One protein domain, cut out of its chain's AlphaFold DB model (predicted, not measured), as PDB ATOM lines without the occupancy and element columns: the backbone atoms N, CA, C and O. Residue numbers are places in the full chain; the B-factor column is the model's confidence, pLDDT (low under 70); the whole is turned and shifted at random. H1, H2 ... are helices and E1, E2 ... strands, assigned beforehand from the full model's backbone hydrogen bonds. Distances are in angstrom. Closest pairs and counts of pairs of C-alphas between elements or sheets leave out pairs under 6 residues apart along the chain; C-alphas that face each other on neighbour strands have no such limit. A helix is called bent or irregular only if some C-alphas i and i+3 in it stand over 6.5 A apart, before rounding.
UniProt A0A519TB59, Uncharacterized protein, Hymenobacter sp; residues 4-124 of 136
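This is residues 4 to 124 of the 136 residues of an uncharacterized protein of Hymenobacter sp (UniProt A0A519TB59). Three longer helices form the core, H6 packing on both H4 and H5, while the short helices H1, H2 and H3 run along one side of them. H3 lies at one end of the longest axis and the small strand E1 at the other, where it pairs with residues 4 to 5; the link of residues 72 to 95 makes a wide loop. The printed part has 121 residues, with named elements in the order H1, H2, H3, H4, H5, H6, E1, and the class is mostly helix. It is compact, with a radius of gyration of the C-alphas of 13.8 A, and spans 43 by 30 by 27 A.

Start at residues 4 to 5, which pair in parallel with residues 122 to 123 of E1, residues 121 to 123; E1 pairs with no named strand. Next comes H1, residues 9 to 12, which touches H5, residues 56 to 71, at residues 61 to 66 of H5 alone; their closest C-alphas, of Tyr 9 and Cys 62, are 5.1 A apart. H2, residues 15 to 19, only just touches H4, residues 36 to 52, with 3 pairs of C-alphas within 8 A; the closest, of Pro 16 and Arg 46, are 7.4 A apart. H3, residues 22 to 29, touches no helix but is near H2. H4 touches H6, residues 96 to 107, at a steep tilt of 53 degrees, the same way, closest at the C-alphas of Leu 48 and Leu 107, 6.1 A apart. H5 and H6 form a helical hairpin, opposite ways at a shallow tilt of 32 degrees, only just short of steep; the closest C-alphas, of Leu 70 and Lys 97, are 6.0 A apart. Every O i to N i+4 pair is within hydrogen-bond range in H3, H5 and H6, against 10 of 13 in H4 and 0 of 1 in H2, where 1 of 2 O i to N i+3 pairs is; H1 is too short for an i+4 pair.

Find C-alpha 9 at (143.935, 147.861, 191.999), where H1 begins. H2 and H3 follow, 7.8 A and 10.7 A long. H4 covers 21.5 A, has a kink of 38 degrees near residue 43 and is only just irregular, with C-alphas 45 and 48 6.6 A apart. From C-alpha 56 at (147.401, 154.751, 180.794), H5 runs 22.2 A; H6 is 16.5 A long. E1 ends at C-alpha 123, (143.856, 155.180, 201.283).

The C-alphas farthest apart, of Glu 23 and Asp 119, are 43.5 A apart. The printed part has no cut, and its links H5 to H6 and H6 to E1 are long. Look for pLDDT under 70 at residues 73 to 77 and 85 to 86; the mean of the printed part is 85.7.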
ATOM      1  N   ILE A   4     146.062 159.696 196.448       79.50
ATOM      2  CA  ILE A   4     144.934 158.813 196.755       79.50
ATOM      3  C   ILE A   4     145.204 157.451 196.115       79.50
ATOM      4  O   ILE A   4     145.507 157.379 194.921       79.50
ATOM      5  N   VAL A   5     145.108 156.386 196.906       82.38
ATOM      6  CA  VAL A   5     145.353 155.009 196.469       82.38
ATOM      7  C   VAL A   5     144.151 154.149 196.805       82.38
ATOM      8  O   VAL A   5     143.738 154.087 197.957       82.38
ATOM      9  N   ASN A   6     143.624 153.454 195.801       84.25
ATOM     10  CA  ASN A   6     142.709 152.343 196.011       84.25
ATOM     11  C   ASN A   6     143.515 151.043 195.913       84.25
ATOM     12  O   ASN A   6     144.042 150.706 194.849       84.25
ATOM     13  N   ILE A   7     143.641 150.352 197.045       82.50
ATOM     14  CA  ILE A   7     144.521 149.190 197.199       82.50
ATOM     15  C   ILE A   7     144.081 147.998 196.343       82.50
ATOM     16  O   ILE A   7     144.916 147.240 195.853       82.50
ATOM     17  N   TYR A   8     142.783 147.894 196.048       82.19
ATOM     18  CA  TYR A   8     142.212 146.801 195.263       82.19
ATOM     19  C   TYR A   8     142.628 146.829 193.787       82.19
ATOM     20  O   TYR A   8     142.412 145.863 193.064       82.19
ATOM     21  N   TYR A   9     143.291 147.890 193.316       86.25
ATOM     22  CA  TYR A   9     143.935 147.861 191.999       86.25
ATOM     23  C   TYR A   9     145.129 146.902 191.931       86.25
ATOM     24  O   TYR A   9     145.510 146.521 190.827       86.25
ATOM     25  N   VAL A  10     145.694 146.468 193.066       88.25
ATOM     26  CA  VAL A  10     146.658 145.355 193.075       88.25
ATOM     27  C   VAL A  10     145.974 144.059 192.654       88.25
ATOM     28  O   VAL A  10     146.511 143.354 191.806       88.25
ATOM     29  N   SER A  11     144.762 143.790 193.154       86.00
ATOM     30  CA  SER A  11     143.997 142.585 192.806       86.00
ATOM     31  C   SER A  11     143.743 142.486 191.302       86.00
ATOM     32  O   SER A  11     143.816 141.403 190.733       86.00
ATOM     33  N   ARG A  12     143.518 143.634 190.646       86.88
ATOM     34  CA  ARG A  12     143.252 143.723 189.204       86.88
ATOM     35  C   ARG A  12     144.366 143.142 188.347       86.88
ATOM     36  O   ARG A  12     144.087 142.548 187.311       86.88
ATOM     37  N   LEU A  13     145.619 143.260 188.787       90.00
ATOM     38  CA  LEU A  13     146.758 142.666 188.081       90.00
ATOM     39  C   LEU A  13     146.597 141.147 187.924       90.00
ATOM     40  O   LEU A  13     147.063 140.586 186.936       90.00
ATOM     41  N   PHE A  14     145.880 140.514 188.849       89.69
ATOM     42  CA  PHE A  14     145.634 139.079 188.899       89.69
ATOM     43  C   PHE A  14     144.244 138.688 188.381       89.69
ATOM     44  O   PHE A  14     143.897 137.514 188.450       89.69
ATOM     45  N   ASP A  15     143.483 139.620 187.789       85.81
ATOM     46  CA  ASP A  15     142.190 139.330 187.149       85.81
ATOM     47  C   ASP A  15     142.230 138.094 186.213       85.81
ATOM     48  O   ASP A  15     141.289 137.299 186.258       85.81
ATOM     49  N   PRO A  16     143.301 137.851 185.418       84.62
ATOM     50  CA  PRO A  16     143.394 136.656 184.573       84.62
ATOM     51  C   PRO A  16     143.327 135.324 185.327       84.62
ATOM     52  O   PRO A  16     142.993 134.309 184.724       84.62
ATOM     53  N   LEU A  17     143.647 135.307 186.623       85.56
ATOM     54  CA  LEU A  17     143.690 134.079 187.415       85.56
ATOM     55  C   LEU A  17     142.305 133.617 187.874       85.56
ATOM     56  O   LEU A  17     142.127 132.444 188.180       85.56
ATOM     57  N   PHE A  18     141.307 134.503 187.861       81.62
ATOM     58  CA  PHE A  18     139.929 134.159 188.229       81.62
ATOM     59  C   PHE A  18     139.144 133.474 187.100       81.62
ATOM     60  O   PHE A  18     137.955 133.206 187.250       81.62
ATOM     61  N   SER A  19     139.759 133.237 185.939       82.81
ATOM     62  CA  SER A  19     139.110 132.610 184.776       82.81
ATOM     63  C   SER A  19     139.896 131.419 184.219       82.81
ATOM     64  O   SER A  19     139.732 131.074 183.051       82.81
ATOM     65  N   LEU A  20     140.758 130.819 185.042       85.31
ATOM     66  CA  LEU A  20     141.560 129.654 184.675       85.31
ATOM     67  C   LEU A  20     140.718 128.375 184.652       85.31
ATOM     68  O   LEU A  20     139.754 128.247 185.409       85.31
ATOM     69  N   SER A  21     141.096 127.431 183.791       86.50
ATOM     70  CA  SER A  21     140.569 126.065 183.845       86.50
ATOM     71  C   SER A  21     141.176 125.273 185.011       86.50
ATOM     72  O   SER A  21     142.223 125.645 185.540       86.50
ATOM     73  N   ASP A  22     140.565 124.141 185.366       86.38
ATOM     74  CA  ASP A  22     141.100 123.235 186.393       86.38
ATOM     75  C   ASP A  22     142.538 122.778 186.062       86.38
ATOM     76  O   ASP A  22     143.411 122.814 186.923       86.38
ATOM     77  N   GLU A  23     142.828 122.450 184.795       86.50
ATOM     78  CA  GLU A  23     144.180 122.066 184.346       86.50
ATOM     79  C   GLU A  23     145.205 123.205 184.513       86.50
ATOM     80  O   GLU A  23     146.378 122.975 184.827       86.50
ATOM     81  N   GLU A  24     144.779 124.453 184.294       86.38
ATOM     82  CA  GLU A  24     145.633 125.619 184.509       86.38
ATOM     83  C   GLU A  24     145.861 125.881 185.999       86.38
ATOM     84  O   GLU A  24     146.983 126.216 186.375       86.38
ATOM     85  N   ILE A  25     144.845 125.691 186.845       85.31
ATOM     86  CA  ILE A  25     144.966 125.804 188.305       85.31
ATOM     87  C   ILE A  25     145.950 124.759 188.842       85.31
ATOM     88  O   ILE A  25     146.871 125.113 189.579       85.31
ATOM     89  N   ASP A  26     145.829 123.502 188.411       85.88
ATOM     90  CA  ASP A  26     146.769 122.441 188.780       85.88
ATOM     91  C   ASP A  26     148.200 122.800 188.364       85.88
ATOM     92  O   ASP A  26     149.144 122.626 189.136       85.88
ATOM     93  N   SER A  27     148.371 123.380 187.175       85.69
ATOM     94  CA  SER A  27     149.680 123.840 186.704       85.69
ATOM     95  C   SER A  27     150.251 124.981 187.560       85.69
ATOM     96  O   SER A  27     151.465 125.046 187.750       85.69
ATOM     97  N   LEU A  28     149.407 125.872 188.094       85.00
ATOM     98  CA  LEU A  28     149.840 126.945 188.997       85.00
ATOM     99  C   LEU A  28     150.260 126.439 190.370       85.00
ATOM    100  O   LEU A  28     151.191 126.996 190.946       85.00
ATOM    101  N   SER A  29     149.623 125.379 190.868       82.38
ATOM    102  CA  SER A  29     149.974 124.769 192.157       82.38
ATOM    103  C   SER A  29     151.412 124.235 192.201       82.38
ATOM    104  O   SER A  29     151.992 124.093 193.273       82.38
ATOM    105  N   ALA A  30     152.014 123.979 191.034       86.31
ATOM    106  CA  ALA A  30     153.398 123.536 190.915       86.31
ATOM    107  C   ALA A  30     154.425 124.682 190.958       86.31
ATOM    108  O   ALA A  30     155.622 124.401 190.989       86.31
ATOM    109  N   ILE A  31     153.987 125.947 190.927       89.25
ATOM    110  CA  ILE A  31     154.870 127.120 190.920       89.25
ATOM    111  C   ILE A  31     155.192 127.525 192.357       89.25
ATOM    112  O   ILE A  31     154.303 127.843 193.147       89.25
ATOM    113  N   ASN A  32     156.478 127.603 192.678       90.94
ATOM    114  CA  ASN A  32     156.943 128.107 193.957       90.94
ATOM    115  C   ASN A  32     157.059 129.640 193.937       90.94
ATOM    116  O   ASN A  32     158.061 130.203 193.499       90.94
ATOM    117  N   PHE A  33     156.062 130.335 194.487       90.94
ATOM    118  CA  PHE A  33     156.068 131.801 194.588       90.94
ATOM    119  C   PHE A  33     157.041 132.378 195.626       90.94
ATOM    120  O   PHE A  33     157.159 133.601 195.718       90.94
ATOM    121  N   ASN A  34     157.759 131.526 196.362       92.56
ATOM    122  CA  ASN A  34     158.898 131.917 197.191       92.56
ATOM    123  C   ASN A  34     160.241 131.825 196.438       92.56
ATOM    124  O   ASN A  34     161.259 132.279 196.962       92.56
ATOM    125  N   ASP A  35     160.262 131.277 195.216       95.38
ATOM    126  CA  ASP A  35     161.420 131.318 194.321       95.38
ATOM    127  C   ASP A  35     161.319 132.499 193.341       95.38
ATOM    128  O   ASP A  35     160.316 132.702 192.655       95.38
ATOM    129  N   GLU A  36     162.389 133.294 193.260       95.25
ATOM    130  CA  GLU A  36     162.415 134.501 192.432       95.25
ATOM    131  C   GLU A  36     162.239 134.196 190.940       95.25
ATOM    132  O   GLU A  36     161.555 134.941 190.231       95.25
ATOM    133  N   ALA A  37     162.895 133.146 190.441       96.19
ATOM    134  CA  ALA A  37     162.908 132.837 189.019       96.19
ATOM    135  C   ALA A  37     161.543 132.305 188.573       96.19
ATOM    136  O   ALA A  37     161.025 132.744 187.543       96.19
ATOM    137  N   GLU A  38     160.942 131.424 189.371       94.62
ATOM    138  CA  GLU A  38     159.603 130.893 189.127       94.62
ATOM    139  C   GLU A  38     158.531 131.988 189.204       94.62
ATOM    140  O   GLU A  38     157.761 132.163 188.252       94.62
ATOM    141  N   ALA A  39     158.539 132.809 190.262       93.88
ATOM    142  CA  ALA A  39     157.590 133.911 190.416       93.88
ATOM    143  C   ALA A  39     157.693 134.920 189.260       93.88
ATOM    144  O   ALA A  39     156.688 135.302 188.655       93.88
ATOM    145  N   LYS A  40     158.913 135.333 188.889       95.00
ATOM    146  CA  LYS A  40     159.125 136.254 187.762       95.00
ATOM    147  C   LYS A  40     158.729 135.647 186.424       95.00
ATOM    148  O   LYS A  40     158.137 136.357 185.609       95.00
ATOM    149  N   GLY A  41     159.034 134.368 186.200       93.81
ATOM    150  CA  GLY A  41     158.623 133.647 184.999       93.81
ATOM    151  C   GLY A  41     157.103 133.652 184.848       93.81
ATOM    152  O   GLY A  41     156.585 134.011 183.790       93.81
ATOM    153  N   PHE A  42     156.386 133.371 185.937       91.88
ATOM    154  CA  PHE A  42     154.933 133.469 185.975       91.88
ATOM    155  C   PHE A  42     154.430 134.892 185.687       91.88
ATOM    156  O   PHE A  42     153.577 135.084 184.816       91.88
ATOM    157  N   PHE A  43     154.977 135.912 186.359       94.75
ATOM    158  CA  PHE A  43     154.559 137.300 186.147       94.75
ATOM    159  C   PHE A  43     154.755 137.750 184.700       94.75
ATOM    160  O   PHE A  43     153.883 138.419 184.150       94.75
ATOM    161  N   GLN A  44     155.862 137.368 184.064       93.50
ATOM    162  CA  GLN A  44     156.119 137.676 182.657       93.50
ATOM    163  C   GLN A  44     155.102 137.010 181.727       93.50
ATOM    164  O   GLN A  44     154.625 137.653 180.795       93.50
ATOM    165  N   GLN A  45     154.762 135.746 181.981       89.81
ATOM    166  CA  GLN A  45     153.887 134.969 181.103       89.81
ATOM    167  C   GLN A  45     152.406 135.317 181.259       89.81
ATOM    168  O   GLN A  45     151.680 135.320 180.271       89.81
ATOM    169  N   ARG A  46     151.936 135.579 182.483       87.94
ATOM    170  CA  ARG A  46     150.493 135.677 182.774       87.94
ATOM    171  C   ARG A  46     150.033 137.070 183.187       87.94
ATOM    172  O   ARG A  46     148.907 137.452 182.877       87.94
ATOM    173  N   ILE A  47     150.884 137.843 183.860       92.88
ATOM    174  CA  ILE A  47     150.490 139.141 184.427       92.88
ATOM    175  C   ILE A  47     150.886 140.297 183.507       92.88
ATOM    176  O   ILE A  47     150.060 141.162 183.212       92.88
ATOM    177  N   LEU A  48     152.124 140.301 183.005       93.75
ATOM    178  CA  LEU A  48     152.653 141.370 182.158       93.75
ATOM    179  C   LEU A  48     151.851 141.521 180.864       93.75
ATOM    180  O   LEU A  48     151.497 142.639 180.497       93.75
ATOM    181  N   GLU A  49     151.510 140.414 180.199       88.06
ATOM    182  CA  GLU A  49     150.735 140.463 178.956       88.06
ATOM    183  C   GLU A  49     149.373 141.144 179.161       88.06
ATOM    184  O   GLU A  49     148.959 141.982 178.357       88.06
ATOM    185  N   ASN A  50     148.687 140.832 180.263       88.38
ATOM    186  CA  ASN A  50     147.416 141.462 180.594       88.38
ATOM    187  C   ASN A  50     147.598 142.935 180.986       88.38
ATOM    188  O   ASN A  50     146.852 143.800 180.525       88.38
ATOM    189  N   PHE A  51     148.623 143.233 181.789       93.62
ATOM    190  CA  PHE A  51     148.957 144.597 182.186       93.62
ATOM    191  C   PHE A  51     149.244 145.493 180.975       93.62
ATOM    192  O   PHE A  51     148.823 146.650 180.953       93.62
ATOM    193  N   GLU A  52     149.893 144.977 179.929       93.06
ATOM    194  CA  GLU A  52     150.187 145.763 178.732       93.06
ATOM    195  C   GLU A  52     148.935 146.223 177.976       93.06
ATOM    196  O   GLU A  52     148.949 147.294 177.364       93.06
ATOM    197  N   ARG A  53     147.822 145.488 178.102       91.06
ATOM    198  CA  ARG A  53     146.520 145.843 177.512       91.06
ATOM    199  C   ARG A  53     145.817 146.984 178.254       91.06
ATOM    200  O   ARG A  53     144.835 147.532 177.755       91.06
ATOM    201  N   TYR A  54     146.287 147.360 179.444       91.81
ATOM    202  CA  TYR A  54     145.667 148.413 180.239       91.81
ATOM    203  C   TYR A  54     145.911 149.803 179.649       91.81
ATOM    204  O   TYR A  54     147.012 150.160 179.230       91.81
ATOM    205  N   GLY A  55     144.878 150.646 179.702       92.00
ATOM    206  CA  GLY A  55     145.014 152.058 179.363       92.00
ATOM    207  C   GLY A  55     145.924 152.813 180.350       92.00
ATOM    208  O   GLY A  55     146.087 152.383 181.496       92.00
ATOM    209  N   PRO A  56     146.455 153.993 179.967       91.56
ATOM    210  CA  PRO A  56     147.401 154.751 180.794       91.56
ATOM    211  C   PRO A  56     146.895 155.041 182.211       91.56
ATOM    212  O   PRO A  56     147.649 154.940 183.177       91.56
ATOM    213  N   LYS A  57     145.599 155.354 182.353       88.56
ATOM    214  CA  LYS A  57     144.979 155.594 183.663       88.56
ATOM    215  C   LYS A  57     145.052 154.350 184.550       88.56
ATOM    216  O   LYS A  57     145.509 154.455 185.679       88.56
ATOM    217  N   SER A  58     144.661 153.184 184.040       89.81
ATOM    218  CA  SER A  58     144.677 151.931 184.803       89.81
ATOM    219  C   SER A  58     146.097 151.519 185.193       89.81
ATOM    220  O   SER A  58     146.313 151.136 186.341       89.81
ATOM    221  N   LYS A  59     147.078 151.690 184.291       92.25
ATOM    222  CA  LYS A  59     148.499 151.447 184.597       92.25
ATOM    223  C   LYS A  59     148.991 152.322 185.757       92.25
ATOM    224  O   LYS A  59     149.627 151.809 186.671       92.25
ATOM    225  N   ILE A  60     148.634 153.612 185.777       90.56
ATOM    226  CA  ILE A  60     148.970 154.525 186.888       90.56
ATOM    227  C   ILE A  60     148.335 154.066 188.208       90.56
ATOM    228  O   ILE A  60     148.992 154.111 189.246       90.56
ATOM    229  N   MET A  61     147.081 153.612 188.184       89.31
ATOM    230  CA  MET A  61     146.392 153.159 189.399       89.31
ATOM    231  C   MET A  61     147.020 151.886 189.967       89.31
ATOM    232  O   MET A  61     147.316 151.841 191.157       89.31
ATOM    233  N   CYS A  62     147.312 150.903 189.110       91.25
ATOM    234  CA  CYS A  62     148.019 149.683 189.502       91.25
ATOM    235  C   CYS A  62     149.413 150.006 190.053       91.25
ATOM    236  O   CYS A  62     149.790 149.508 191.109       91.25
ATOM    237  N   ARG A  63     150.151 150.906 189.385       92.12
ATOM    238  CA  ARG A  63     151.461 151.382 189.842       92.12
ATOM    239  C   ARG A  63     151.380 152.006 191.233       92.12
ATOM    240  O   ARG A  63     152.190 151.686 192.090       92.12
ATOM    241  N   ASN A  64     150.422 152.900 191.467       89.25
ATOM    242  CA  ASN A  64     150.275 153.573 192.758       89.25
ATOM    243  C   ASN A  64     149.866 152.602 193.872       89.25
ATOM    244  O   ASN A  64     150.384 152.711 194.980       89.25
ATOM    245  N   ALA A  65     148.980 151.650 193.577       89.12
ATOM    246  CA  ALA A  65     148.562 150.631 194.532       89.12
ATOM    247  C   ALA A  65     149.715 149.680 194.889       89.12
ATOM    248  O   ALA A  65     149.986 149.463 196.066       89.12
ATOM    249  N   LEU A  66     150.473 149.207 193.894       91.00
ATOM    250  CA  LEU A  66     151.654 148.370 194.124       91.00
ATOM    251  C   LEU A  66     152.761 149.138 194.862       91.00
ATOM    252  O   LEU A  66     153.406 148.600 195.755       91.00
ATOM    253  N   GLN A  67     152.952 150.418 194.533       90.00
ATOM    254  CA  GLN A  67     153.886 151.291 195.239       90.00
ATOM    255  C   GLN A  67     153.514 151.432 196.722       90.00
ATOM    256  O   GLN A  67     154.408 151.381 197.562       90.00
ATOM    257  N   TYR A  68     152.227 151.584 197.046       86.94
ATOM    258  CA  TYR A  68     151.763 151.616 198.433       86.94
ATOM    259  C   TYR A  68     152.102 150.311 199.162       86.94
ATOM    260  O   TYR A  68     152.775 150.361 200.186       86.94
ATOM    261  N   VAL A  69     151.757 149.149 198.586       87.06
ATOM    262  CA  VAL A  69     152.085 147.829 199.171       87.06
ATOM    263  C   VAL A  69     153.579 147.696 199.483       87.06
ATOM    264  O   VAL A  69     153.958 147.164 200.522       87.06
ATOM    265  N   LEU A  70     154.444 148.206 198.604       88.38
ATOM    266  CA  LEU A  70     155.895 148.143 198.784       88.38
ATOM    267  C   LEU A  70     156.443 149.155 199.795       88.38
ATOM    268  O   LEU A  70     157.477 148.897 200.415       88.38
ATOM    269  N   CYS A  71     155.798 150.305 199.964       85.69
ATOM    270  CA  CYS A  71     156.261 151.336 200.891       85.69
ATOM    271  C   CYS A  71     155.761 151.109 202.318       85.69
ATOM    272  O   CYS A  71     156.494 151.400 203.262       85.69
ATOM    273  N   THR A  72     154.590 150.507 202.498       76.94
ATOM    274  CA  THR A  72     154.048 150.249 203.831       76.94
ATOM    275  C   THR A  72     154.814 149.111 204.517       76.94
ATOM    276  O   THR A  72     154.904 147.990 204.018       76.94
ATOM    277  N   SER A  73     155.429 149.399 205.667       59.66
ATOM    278  CA  SER A  73     156.189 148.419 206.467       59.66
ATOM    279  C   SER A  73     155.305 147.504 207.314       59.66
ATOM    280  O   SER A  73     155.757 146.447 207.739       59.66
ATOM    281  N   ALA A  74     154.060 147.912 207.553       55.84
ATOM    282  CA  ALA A  74     153.062 147.189 208.329       55.84
ATOM    283  C   ALA A  74     151.719 147.240 207.594       55.84
ATOM    284  O   ALA A  74     150.748 147.772 208.125       55.84
ATOM    285  N   SER A  75     151.693 146.775 206.335       59.56
ATOM    286  CA  SER A  75     150.452 146.761 205.554       59.56
ATOM    287  C   SER A  75     149.365 146.113 206.414       59.56
ATOM    288  O   SER A  75     149.550 144.967 206.824       59.56
ATOM    289  N   PRO A  76     148.251 146.807 206.713       60.69
ATOM    290  CA  PRO A  76     147.158 146.204 207.472       60.69
ATOM    291  C   PRO A  76     146.483 145.074 206.679       60.69
ATOM    292  O   PRO A  76     145.635 144.375 207.221       60.69
ATOM    293  N   TYR A  77     146.856 144.916 205.406       69.94
ATOM    294  CA  TYR A  77     146.396 143.883 204.500       69.94
ATOM    295  C   TYR A  77     147.434 142.767 204.428       69.94
ATOM    296  O   TYR A  77     148.561 142.992 203.969       69.94
ATOM    297  N   SER A  78     147.028 141.576 204.856       77.25
ATOM    298  CA  SER A  78     147.687 140.322 204.504       77.25
ATOM    299  C   SER A  78     147.530 140.042 203.004       77.25
ATOM    300  O   SER A  78     146.721 140.677 202.326       77.25
ATOM    301  N   PHE A  79     148.302 139.095 202.462       82.00
ATOM    302  CA  PHE A  79     148.194 138.728 201.046       82.00
ATOM    303  C   PHE A  79     146.744 138.407 200.619       82.00
ATOM    304  O   PHE A  79     146.301 139.008 199.641       82.00
ATOM    305  N   PRO A  80     145.957 137.595 201.360       82.06
ATOM    306  CA  PRO A  80     144.538 137.377 201.055       82.06
ATOM    307  C   PRO A  80     143.675 138.646 201.053       82.06
ATOM    308  O   PRO A  80     142.790 138.782 200.209       82.06
ATOM    309  N   ASP A  81     143.941 139.608 201.942       81.00
ATOM    310  CA  ASP A  81     143.133 140.834 202.046       81.00
ATOM    311  C   ASP A  81     143.235 141.726 200.796       81.00
ATOM    312  O   ASP A  81     142.374 142.577 200.548       81.00
ATOM    313  N   LEU A  82     144.281 141.533 199.986       80.94
ATOM    314  CA  LEU A  82     144.456 142.222 198.709       80.94
ATOM    315  C   LEU A  82     143.533 141.671 197.610       80.94
ATOM    316  O   LEU A  82     143.401 142.322 196.573       80.94
ATOM    317  N   PHE A  83     142.871 140.530 197.828       81.94
ATOM    318  CA  PHE A  83     142.023 139.839 196.851       81.94
ATOM    319  C   PHE A  83     140.589 139.638 197.372       81.94
ATOM    320  O   PHE A  83     140.134 138.517 197.580       81.94
ATOM    321  N   PRO A  84     139.805 140.717 197.538       71.75
ATOM    322  CA  PRO A  84     138.468 140.638 198.142       71.75
ATOM    323  C   PRO A  84     137.411 139.888 197.304       71.75
ATOM    324  O   PRO A  84     136.316 139.644 197.803       71.75
ATOM    325  N   TYR A  85     137.697 139.553 196.039       68.06
ATOM    326  CA  TYR A  85     136.753 138.891 195.117       68.06
ATOM    327  C   TYR A  85     136.916 137.379 195.026       68.06
ATOM    328  O   TYR A  85     136.103 136.725 194.377       68.06
ATOM    329  N   GLY A  86     137.941 136.828 195.665       68.62
ATOM    330  CA  GLY A  86     138.218 135.406 195.628       68.62
ATOM    331  C   GLY A  86     139.657 135.127 196.015       68.62
ATOM    332  O   GLY A  86     140.541 135.960 195.823       68.62
ATOM    333  N   GLU A  87     139.875 133.934 196.546       74.19
ATOM    334  CA  GLU A  87     141.217 133.430 196.785       74.19
ATOM    335  C   GLU A  87     141.898 133.199 195.438       74.19
ATOM    336  O   GLU A  87     141.301 132.659 194.502       74.19
ATOM    337  N   LEU A  88     143.145 133.654 195.320       79.62
ATOM    338  CA  LEU A  88     143.945 133.273 194.170       79.62
ATOM    339  C   LEU A  88     144.227 131.766 194.244       79.62
ATOM    340  O   LEU A  88     144.459 131.252 195.339       79.62
ATOM    341  N   PRO A  89     144.293 131.063 193.101       80.62
ATOM    342  CA  PRO A  89     144.689 129.658 193.043       80.62
ATOM    343  C   PRO A  89     146.211 129.495 193.219       80.62
ATOM    344  O   PRO A  89     146.865 128.774 192.471       80.62
ATOM    345  N   VAL A  90     146.796 130.235 194.161       80.75
ATOM    346  CA  VAL A  90     148.217 130.218 194.503       80.75
ATOM    347  C   VAL A  90     148.353 130.307 196.015       80.75
ATOM    348  O   VAL A  90     147.586 131.014 196.673       80.75
ATOM    349  N   GLU A  91     149.340 129.614 196.571       82.81
ATOM    350  CA  GLU A  91     149.659 129.767 197.986       82.81
ATOM    351  C   GLU A  91     150.164 131.186 198.273       82.81
ATOM    352  O   GLU A  91     150.813 131.828 197.439       82.81
ATOM    353  N   ALA A  92     149.845 131.694 199.464       84.69
ATOM    354  CA  ALA A  92     150.364 132.980 199.897       84.69
ATOM    355  C   ALA A  92     151.897 132.889 200.050       84.69
ATOM    356  O   ALA A  92     152.378 131.957 200.692       84.69
ATOM    357  N   PRO A  93     152.664 133.849 199.505       88.12
ATOM    358  CA  PRO A  93     154.114 133.861 199.651       88.12
ATOM    359  C   PRO A  93     154.523 134.139 201.104       88.12
ATOM    360  O   PRO A  93     153.893 134.951 201.790       88.12
ATOM    361  N   ASP A  94     155.638 133.545 201.529       89.44
ATOM    362  CA  ASP A  94     156.237 133.710 202.860       89.44
ATOM    363  C   ASP A  94     156.588 135.181 203.122       89.44
ATOM    364  O   ASP A  94     156.368 135.710 204.213       89.44
ATOM    365  N   ASP A  95     157.107 135.860 202.092       89.25
ATOM    366  CA  ASP A  95     157.366 137.297 202.088       89.25
ATOM    367  C   ASP A  95     156.556 137.981 200.980       89.25
ATOM    368  O   ASP A  95     156.960 138.107 199.821       89.25
ATOM    369  N   THR A  96     155.386 138.481 201.375       87.88
ATOM    370  CA  THR A  96     154.476 139.238 200.507       87.88
ATOM    371  C   THR A  96     155.144 140.463 199.879       87.88
ATOM    372  O   THR A  96     154.892 140.794 198.717       87.88
ATOM    373  N   LYS A  97     156.020 141.152 200.617       88.12
ATOM    374  CA  LYS A  97     156.682 142.359 200.119       88.12
ATOM    375  C   LYS A  97     157.720 142.005 199.062       88.12
ATOM    376  O   LYS A  97     157.801 142.691 198.041       88.12
ATOM    377  N   LEU A  98     158.476 140.930 199.276       91.25
ATOM    378  CA  LEU A  98     159.426 140.410 198.299       91.25
ATOM    379  C   LEU A  98     158.711 139.952 197.020       91.25
ATOM    380  O   LEU A  98     159.093 140.396 195.935       91.25
ATOM    381  N   PHE A  99     157.613 139.202 197.146       92.31
ATOM    382  CA  PHE A  99     156.757 138.796 196.027       92.31
ATOM    383  C   PHE A  99     156.312 139.992 195.169       92.31
ATOM    384  O   PHE A  99     156.531 140.028 193.953       92.31
ATOM    385  N   PHE A 100     155.758 141.037 195.796       92.38
ATOM    386  CA  PHE A 100     155.333 142.237 195.071       92.38
ATOM    387  C   PHE A 100     156.506 143.055 194.518       92.38
ATOM    388  O   PHE A 100     156.339 143.788 193.542       92.38
ATOM    389  N   SER A 101     157.704 142.928 195.095       93.50
ATOM    390  CA  SER A 101     158.902 143.591 194.578       93.50
ATOM    391  C   SER A 101     159.363 142.963 193.262       93.50
ATOM    392  O   SER A 101     159.754 143.681 192.340       93.50
ATOM    393  N   TRP A 102     159.245 141.640 193.132       95.75
ATOM    394  CA  TRP A 102     159.497 140.941 191.878       95.75
ATOM    395  C   TRP A 102     158.450 141.306 190.830       95.75
ATOM    396  O   TRP A 102     158.822 141.618 189.699       95.75
ATOM    397  N   LEU A 103     157.170 141.381 191.211       95.44
ATOM    398  CA  LEU A 103     156.117 141.862 190.314       95.44
ATOM    399  C   LEU A 103     156.408 143.285 189.814       95.44
ATOM    400  O   LEU A 103     156.319 143.549 188.617       95.44
ATOM    401  N   TRP A 104     156.825 144.191 190.706       95.69
ATOM    402  CA  TRP A 104     157.216 145.551 190.330       95.69
ATOM    403  C   TRP A 104     158.337 145.560 189.294       95.69
ATOM    404  O   TRP A 104     158.247 146.275 188.301       95.69
ATOM    405  N   GLN A 105     159.381 144.755 189.497       95.62
ATOM    406  CA  GLN A 105     160.506 144.671 188.562       95.62
ATOM    407  C   GLN A 105     160.087 144.167 187.174       95.62
ATOM    408  O   GLN A 105     160.704 144.552 186.184       95.62
ATOM    409  N   ILE A 106     159.047 143.333 187.088       96.56
ATOM    410  CA  ILE A 106     158.507 142.868 185.807       96.56
ATOM    411  C   ILE A 106     157.659 143.949 185.131       96.56
ATOM    412  O   ILE A 106     157.873 144.242 183.958       96.56
ATOM    413  N   LEU A 107     156.724 144.566 185.859       95.81
ATOM    414  CA  LEU A 107     155.786 145.541 185.287       95.81
ATOM    415  C   LEU A 107     156.424 146.910 185.009       95.81
ATOM    416  O   LEU A 107     156.011 147.622 184.095       95.81
ATOM    417  N   PHE A 108     157.430 147.283 185.799       94.31
ATOM    418  CA  PHE A 108     158.085 148.590 185.777       94.31
ATOM    419  C   PHE A 108     159.606 148.423 185.705       94.31
ATOM    420  O   PHE A 108     160.345 149.016 186.485       94.31
ATOM    421  N   SER A 109     160.092 147.616 184.759       91.12
ATOM    422  CA  SER A 109     161.510 147.228 184.626       91.12
ATOM    423  C   SER A 109     162.509 148.389 184.524       91.12
ATOM    424  O   SER A 109     163.674 148.241 184.889       91.12
ATOM    425  N   ASN A 110     162.056 149.561 184.075       89.88
ATOM    426  CA  ASN A 110     162.863 150.782 183.995       89.88
ATOM    427  C   ASN A 110     162.819 151.637 185.276       89.88
ATOM    428  O   ASN A 110     163.459 152.687 185.346       89.88
ATOM    429  N   GLU A 111     162.058 151.219 186.287       91.44
ATOM    430  CA  GLU A 111     161.875 151.932 187.544       91.44
ATOM    431  C   GLU A 111     162.551 151.194 188.700       91.44
ATOM    432  O   GLU A 111     162.511 149.971 188.824       91.44
ATOM    433  N   ARG A 112     163.148 151.958 189.617       88.56
ATOM    434  CA  ARG A 112     163.605 151.396 190.890       88.56
ATOM    435  C   ARG A 112     162.400 151.088 191.771       88.56
ATOM    436  O   ARG A 112     161.409 151.815 191.725       88.56
ATOM    437  N   ILE A 113     162.534 150.071 192.623       85.44
ATOM    438  CA  ILE A 113     161.570 149.823 193.699       85.44
ATOM    439  C   ILE A 113     161.412 151.124 194.501       85.44
ATOM    440  O   ILE A 113     162.423 151.724 194.897       85.44
ATOM    441  N   PRO A 114     160.173 151.592 194.705       83.06
ATOM    442  CA  PRO A 114     159.927 152.860 195.360       83.06
ATOM    443  C   PRO A 114     160.423 152.822 196.805       83.06
ATOM    444  O   PRO A 114     160.206 151.862 197.540       83.06
ATOM    445  N   LYS A 115     161.088 153.905 197.207       78.50
ATOM    446  CA  LYS A 115     161.323 154.239 198.611       78.50
ATOM    447  C   LYS A 115     160.419 155.422 198.910       78.50
ATOM    448  O   LYS A 115     160.676 156.507 198.395       78.50
ATOM    449  N   CYS A 116     159.343 155.198 199.642       73.38
ATOM    450  CA  CYS A 116     158.414 156.248 200.023       73.38
ATOM    451  C   CYS A 116     157.913 156.046 201.445       73.38
ATOM    452  O   CYS A 116     157.914 154.923 201.947       73.38
ATOM    453  N   ASP A 117     157.543 157.159 202.071       72.88
ATOM    454  CA  ASP A 117     156.901 157.161 203.378       72.88
ATOM    455  C   ASP A 117     155.405 156.860 203.213       72.88
ATOM    456  O   ASP A 117     154.779 157.276 202.234       72.88
ATOM    457  N   GLU A 118     154.819 156.139 204.164       71.19
ATOM    458  CA  GLU A 118     153.389 155.821 204.166       71.19
ATOM    459  C   GLU A 118     152.535 157.101 204.222       71.19
ATOM    460  O   GLU A 118     151.483 157.187 203.585       71.19
ATOM    461  N   ASP A 119     153.059 158.150 204.869       75.56
ATOM    462  CA  ASP A 119     152.455 159.485 204.968       75.56
ATOM    463  C   ASP A 119     152.250 160.197 203.616       75.56
ATOM    464  O   ASP A 119     151.561 161.229 203.539       75.56
ATOM    465  N   GLU A 120     152.830 159.666 202.536       79.00
ATOM    466  CA  GLU A 120     152.606 160.134 201.169       79.00
ATOM    467  C   GLU A 120     151.272 159.656 200.575       79.00
ATOM    468  O   GLU A 120     150.870 160.158 199.518       79.00
ATOM    469  N   PHE A 121     150.551 158.745 201.236       78.44
ATOM    470  CA  PHE A 121     149.336 158.124 200.711       78.44
ATOM    471  C   PHE A 121     148.082 158.459 201.524       78.44
ATOM    472  O   PHE A 121     148.107 158.662 202.733       78.44
ATOM    473  N   ILE A 122     146.948 158.534 200.828       79.88
ATOM    474  CA  ILE A 122     145.607 158.555 201.414       79.88
ATOM    475  C   ILE A 122     144.883 157.342 200.851       79.88
ATOM    476  O   ILE A 122     144.653 157.262 199.642       79.88
ATOM    477  N   ILE A 123     144.534 156.396 201.716       76.25
ATOM    478  CA  ILE A 123     143.856 155.180 201.283       76.25
ATOM    479  C   ILE A 123     142.378 155.454 201.044       76.25
ATOM    480  O   ILE A 123     141.663 155.945 201.914       76.25
ATOM    481  N   ASN A 124     141.932 155.108 199.843       76.44
ATOM    482  CA  ASN A 124     140.534 155.032 199.488       76.44
ATOM    483  C   ASN A 124     140.123 153.558 199.396       76.44
ATOM    484  O   ASN A 124     140.368 152.901 198.385       76.44
TER     485      ASN A 124